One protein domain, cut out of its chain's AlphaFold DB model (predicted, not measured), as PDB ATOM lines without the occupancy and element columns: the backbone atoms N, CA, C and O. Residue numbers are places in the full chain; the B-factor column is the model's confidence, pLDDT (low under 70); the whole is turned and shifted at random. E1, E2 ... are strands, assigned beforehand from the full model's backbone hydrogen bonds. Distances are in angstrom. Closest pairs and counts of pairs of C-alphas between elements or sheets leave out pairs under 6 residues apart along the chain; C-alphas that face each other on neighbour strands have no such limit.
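Overview. This is residues 18 to 62 of the 261 residues of an uncharacterized protein of Eubacterium sp. AM46-8 (UniProt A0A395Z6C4). With little regular structure, the domain is a rod in which the unnamed residues 18 to 34 run lengthwise beside an antiparallel two-stranded ribbon, E1 and E3, in one half, while short E2 lies at the other end. The printed part has 45 residues, with no named helix and three strands, E1, E2, E3, holding 16 residues: class all strand. It is only just loose, close to compact, with a radius of gyration of the C-alphas of 11.4 A and spans of 33 by 16 by 16 A.

Along the chain. C-alpha 18 is at (20.141, 14.308, 26.952). E1, residues 35 to 41, is 17.8 A long and begins at (17.500, -12.600, 39.024). E2 is residues 48 to 50, 7.1 A. E3, residues 56 to 61, is 16.7 A long and ends at (19.835, -13.260, 43.075).

Arrangement. E1 and E3 are antiparallel at 151 degrees; N 36 and O 60 are 2.9 A apart, within hydrogen-bond range. E2 pairs with no named strand and is apart from both; residues 18 to 19 pair antiparallel with its residues 48 to 49.

Size, cuts and confidence. The C-alphas of Asp 51 and Asp 62, the farthest apart, are 33.6 A apart. The printed part has no cut. No link is long. No printed residue is under 70 in pLDDT.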
ATOM      1  N   GLN A  18      20.911  15.113  27.891       88.81
ATOM      2  CA  GLN A  18      20.141  14.308  26.952       88.81
ATOM      3  C   GLN A  18      18.852  13.789  27.602       88.81
ATOM      4  O   GLN A  18      18.852  13.476  28.796       88.81
ATOM      5  N   PRO A  19      17.745  13.665  26.846       89.19
ATOM      6  CA  PRO A  19      16.521  13.059  27.355       89.19
ATOM      7  C   PRO A  19      16.721  11.564  27.634       89.19
ATOM      8  O   PRO A  19      17.349  10.845  26.854       89.19
ATOM      9  N   VAL A  20      16.143  11.081  28.729       88.88
ATOM     10  CA  VAL A  20      16.160   9.664  29.104       88.88
ATOM     11  C   VAL A  20      14.781   9.070  28.865       88.88
ATOM     12  O   VAL A  20      13.785   9.497  29.446       88.88
ATOM     13  N   ASP A  21      14.729   8.039  28.030       87.62
ATOM     14  CA  ASP A  21      13.530   7.233  27.843       87.62
ATOM     15  C   ASP A  21      13.536   6.078  28.850       87.62
ATOM     16  O   ASP A  21      14.139   5.027  28.618       87.62
ATOM     17  N   ALA A  22      12.864   6.280  29.985       84.38
ATOM     18  CA  ALA A  22      12.772   5.281  31.047       84.38
ATOM     19  C   ALA A  22      12.185   3.943  30.564       84.38
ATOM     20  O   ALA A  22      12.494   2.904  31.142       84.38
ATOM     21  N   THR A  23      11.384   3.939  29.489       84.38
ATOM     22  CA  THR A  23      10.786   2.710  28.941       84.38
ATOM     23  C   THR A  23      11.812   1.799  28.268       84.38
ATOM     24  O   THR A  23      11.588   0.594  28.160       84.38
ATOM     25  N   LYS A  24      12.963   2.349  27.861       84.44
ATOM     26  CA  LYS A  24      14.085   1.590  27.292       84.44
ATOM     27  C   LYS A  24      15.025   1.025  28.356       84.44
ATOM     28  O   LYS A  24      15.873   0.198  28.032       84.44
ATOM     29  N   ILE A  25      14.885   1.441  29.614       84.56
ATOM     30  CA  ILE A  25      15.711   0.943  30.715       84.56
ATOM     31  C   ILE A  25      15.069  -0.326  31.262       84.56
ATOM     32  O   ILE A  25      14.031  -0.298  31.921       84.56
ATOM     33  N   ASN A  26      15.706  -1.463  30.992       79.19
ATOM     34  CA  ASN A  26      15.213  -2.750  31.452       79.19
ATOM     35  C   ASN A  26      15.378  -2.873  32.978       79.19
ATOM     36  O   ASN A  26      16.500  -2.997  33.476       79.19
ATOM     37  N   VAL A  27      14.254  -2.866  33.699       80.69
ATOM     38  CA  VAL A  27      14.150  -3.063  35.159       80.69
ATOM     39  C   VAL A  27      13.375  -4.332  35.529       80.69
ATOM     40  O   VAL A  27      13.021  -4.522  36.688       80.69
ATOM     41  N   THR A  28      13.071  -5.196  34.562       74.00
ATOM     42  CA  THR A  28      12.192  -6.358  34.774       74.00
ATOM     43  C   THR A  28      12.820  -7.681  34.353       74.00
ATOM     44  O   THR A  28      12.608  -8.667  35.049       74.00
ATOM     45  N   ASP A  29      13.613  -7.731  33.280       71.25
ATOM     46  CA  ASP A  29      14.149  -8.990  32.743       71.25
ATOM     47  C   ASP A  29      15.424  -8.786  31.900       71.25
ATOM     48  O   ASP A  29      15.437  -8.943  30.676       71.25
ATOM     49  N   LYS A  30      16.523  -8.346  32.529       81.00
ATOM     50  CA  LYS A  30      17.814  -8.155  31.827       81.00
ATOM     51  C   LYS A  30      18.721  -9.391  31.852       81.00
ATOM     52  O   LYS A  30      19.558  -9.584  30.957       81.00
ATOM     53  N   PHE A  31      18.592 -10.196  32.902       82.12
ATOM     54  CA  PHE A  31      19.450 -11.350  33.178       82.12
ATOM     55  C   PHE A  31      18.718 -12.694  33.048       82.12
ATOM     56  O   PHE A  31      19.358 -13.726  33.230       82.12
ATOM     57  N   GLY A  32      17.435 -12.701  32.668       84.50
ATOM     58  CA  GLY A  32      16.633 -13.916  32.594       84.50
ATOM     59  C   GLY A  32      16.223 -14.438  33.972       84.50
ATOM     60  O   GLY A  32      16.287 -13.732  34.985       84.50
ATOM     61  N   ALA A  33      15.828 -15.713  34.005       88.44
ATOM     62  CA  ALA A  33      15.430 -16.403  35.225       88.44
ATOM     63  C   ALA A  33      16.533 -16.380  36.298       88.44
ATOM     64  O   ALA A  33      17.730 -16.412  36.009       88.44
ATOM     65  N   GLY A  34      16.116 -16.351  37.561       91.31
ATOM     66  CA  GLY A  34      16.992 -16.407  38.731       91.31
ATOM     67  C   GLY A  34      17.458 -15.054  39.262       91.31
ATOM     68  O   GLY A  34      18.043 -15.019  40.345       91.31
ATOM     69  N   TYR A  35      17.171 -13.950  38.572       91.19
ATOM     70  CA  TYR A  35      17.500 -12.600  39.024       91.19
ATOM     71  C   TYR A  35      16.246 -11.739  39.154       91.19
ATOM     72  O   TYR A  35      15.300 -11.877  38.384       91.19
ATOM     73  N   LYS A  36      16.265 -10.815  40.114       91.31
ATOM     74  CA  LYS A  36      15.243  -9.779  40.273       91.31
ATOM     75  C   LYS A  36      15.891  -8.413  40.369       91.31
ATOM     76  O   LYS A  36      17.020  -8.278  40.845       91.31
ATOM     77  N   PHE A  37      15.170  -7.405  39.910       91.88
ATOM     78  CA  PHE A  37      15.582  -6.022  40.072       91.88
ATOM     79  C   PHE A  37      15.704  -5.660  41.557       91.88
ATOM     80  O   PHE A  37      14.865  -6.048  42.371       91.88
ATOM     81  N   GLU A  38      16.756  -4.920  41.896       92.31
ATOM     82  CA  GLU A  38      16.980  -4.397  43.243       92.31
ATOM     83  C   GLU A  38      16.797  -2.879  43.280       92.31
ATOM     84  O   GLU A  38      15.998  -2.373  44.066       92.31
ATOM     85  N   LYS A  39      17.551  -2.145  42.450       92.75
ATOM     86  CA  LYS A  39      17.575  -0.676  42.464       92.75
ATOM     87  C   LYS A  39      18.205  -0.082  41.206       92.75
ATOM     88  O   LYS A  39      18.879  -0.771  40.442       92.75
ATOM     89  N   THR A  40      18.045   1.228  41.040       93.19
ATOM     90  CA  THR A  40      18.794   2.037  40.068       93.19
ATOM     91  C   THR A  40      19.725   3.028  40.778       93.19
ATOM     92  O   THR A  40      19.558   3.301  41.966       93.19
ATOM     93  N   ASP A  41      20.740   3.518  40.070       91.25
ATOM     94  CA  ASP A  41      21.582   4.652  40.465       91.25
ATOM     95  C   ASP A  41      21.678   5.617  39.269       91.25
ATOM     96  O   ASP A  41      22.252   5.228  38.242       91.25
ATOM     97  N   PRO A  42      21.076   6.819  39.353       89.69
ATOM     98  CA  PRO A  42      20.354   7.374  40.513       89.69
ATOM     99  C   PRO A  42      19.058   6.604  40.848       89.69
ATOM    100  O   PRO A  42      18.478   5.961  39.981       89.69
ATOM    101  N   ALA A  43      18.605   6.669  42.112       90.19
ATOM    102  CA  ALA A  43      17.509   5.842  42.664       90.19
ATOM    103  C   ALA A  43      16.160   5.978  41.936       90.19
ATOM    104  O   ALA A  43      15.328   5.070  41.958       90.19
ATOM    105  N   THR A  44      15.951   7.129  41.307       88.88
ATOM    106  CA  THR A  44      14.869   7.387  40.365       88.88
ATOM    107  C   THR A  44      15.490   7.611  39.001       88.88
ATOM    108  O   THR A  44      16.371   8.465  38.874       88.88
ATOM    109  N   ILE A  45      15.003   6.899  37.985       90.06
ATOM    110  CA  ILE A  45      15.395   7.144  36.597       90.06
ATOM    111  C   ILE A  45      15.039   8.602  36.259       90.06
ATOM    112  O   ILE A  45      13.859   8.961  36.326       90.06
ATOM    113  N   PRO A  46      16.027   9.460  35.950       91.00
ATOM    114  CA  PRO A  46      15.773  10.864  35.680       91.00
ATOM    115  C   PRO A  46      15.167  11.017  34.282       91.00
ATOM    116  O   PRO A  46      15.329  10.144  33.437       91.00
ATOM    117  N   VAL A  47      14.484  12.133  34.021       90.81
ATOM    118  CA  VAL A  47      13.943  12.454  32.681       90.81
ATOM    119  C   VAL A  47      15.005  13.026  31.732       90.81
ATOM    120  O   VAL A  47      14.840  12.986  30.516       90.81
ATOM    121  N   THR A  48      16.109  13.530  32.284       90.62
ATOM    122  CA  THR A  48      17.285  14.027  31.563       90.62
ATOM    123  C   THR A  48      18.549  13.620  32.308       90.62
ATOM    124  O   THR A  48      18.538  13.551  33.536       90.62
ATOM    125  N   ILE A  49      19.644  13.390  31.595       91.94
ATOM    126  CA  ILE A  49      20.947  13.070  32.183       91.94
ATOM    127  C   ILE A  49      22.050  13.841  31.460       91.94
ATOM    128  O   ILE A  49      21.891  14.146  30.281       91.94
ATOM    129  N   ASP A  50      23.140  14.171  32.149       90.81
ATOM    130  CA  ASP A  50      24.291  14.845  31.538       90.81
ATOM    131  C   ASP A  50      24.827  14.061  30.332       90.81
ATOM    132  O   ASP A  50      24.687  12.834  30.254       90.81
ATOM    133  N   ASP A  51      25.455  14.762  29.390       83.88
ATOM    134  CA  ASP A  51      26.141  14.114  28.273       83.88
ATOM    135  C   ASP A  51      27.171  13.084  28.784       83.88
ATOM    136  O   ASP A  51      27.991  13.376  29.657       83.88
ATOM    137  N   ASN A  52      27.116  11.857  28.256       84.00
ATOM    138  CA  ASN A  52      27.856  10.676  28.747       84.00
ATOM    139  C   ASN A  52      27.498  10.198  30.169       84.00
ATOM    140  O   ASN A  52      28.219   9.383  30.753       84.00
ATOM    141  N   GLY A  53      26.389  10.668  30.736       88.12
ATOM    142  CA  GLY A  53      25.888  10.199  32.018       88.12
ATOM    143  C   GLY A  53      25.522   8.712  32.002       88.12
ATOM    144  O   GLY A  53      25.120   8.147  30.985       88.12
ATOM    145  N   VAL A  54      25.661   8.061  33.159       91.12
ATOM    146  CA  VAL A  54      25.449   6.616  33.317       91.12
ATOM    147  C   VAL A  54      24.324   6.367  34.307       91.12
ATOM    148  O   VAL A  54      24.375   6.843  35.438       91.12
ATOM    149  N   ILE A  55      23.352   5.549  33.905       91.50
ATOM    150  CA  ILE A  55      22.358   4.969  34.811       91.50
ATOM    151  C   ILE A  55      22.773   3.527  35.074       91.50
ATOM    152  O   ILE A  55      22.903   2.731  34.143       91.50
ATOM    153  N   LYS A  56      22.982   3.169  36.342       91.69
ATOM    154  CA  LYS A  56      23.259   1.781  36.727       91.69
ATOM    155  C   LYS A  56      21.968   1.120  37.174       91.69
ATOM    156  O   LYS A  56      21.219   1.680  37.968       91.69
ATOM    157  N   VAL A  57      21.737  -0.097  36.702       91.94
ATOM    158  CA  VAL A  57      20.601  -0.925  37.114       91.94
ATOM    159  C   VAL A  57      21.156  -2.155  37.816       91.94
ATOM    160  O   VAL A  57      21.937  -2.910  37.238       91.94
ATOM    161  N   TYR A  58      20.782  -2.332  39.077       91.25
ATOM    162  CA  TYR A  58      21.261  -3.407  39.933       91.25
ATOM    163  C   TYR A  58      20.219  -4.517  40.014       91.25
ATOM    164  O   TYR A  58      19.036  -4.271  40.256       91.25
ATOM    165  N   TYR A  59      20.696  -5.743  39.832       92.62
ATOM    166  CA  TYR A  59      19.922  -6.968  39.959       92.62
ATOM    167  C   TYR A  59      20.566  -7.846  41.026       92.62
ATOM    168  O   TYR A  59      21.793  -7.933  41.105       92.62
ATOM    169  N   VAL A  60      19.736  -8.524  41.811       92.31
ATOM    170  CA  VAL A  60      20.166  -9.488  42.829       92.31
ATOM    171  C   VAL A  60      19.655 -10.877  42.503       92.31
ATOM    172  O   VAL A  60      18.684 -11.046  41.760       92.31
ATOM    173  N   ARG A  61      20.317 -11.881  43.084       93.31
ATOM    174  CA  ARG A  61      19.835 -13.260  43.075       93.31
ATOM    175  C   ARG A  61      18.415 -13.296  43.636       93.31
ATOM    176  O   ARG A  61      18.141 -12.768  44.714       93.31
ATOM    177  N   ASP A  62      17.515 -13.925  42.896       94.00
ATOM    178  CA  ASP A  62      16.181 -14.232  43.376       94.00
ATOM    179  C   ASP A  62      16.150 -15.649  43.952       94.00
ATOM    180  O   ASP A  62      15.937 -16.628  43.235       94.00
TER     181      ASP A  62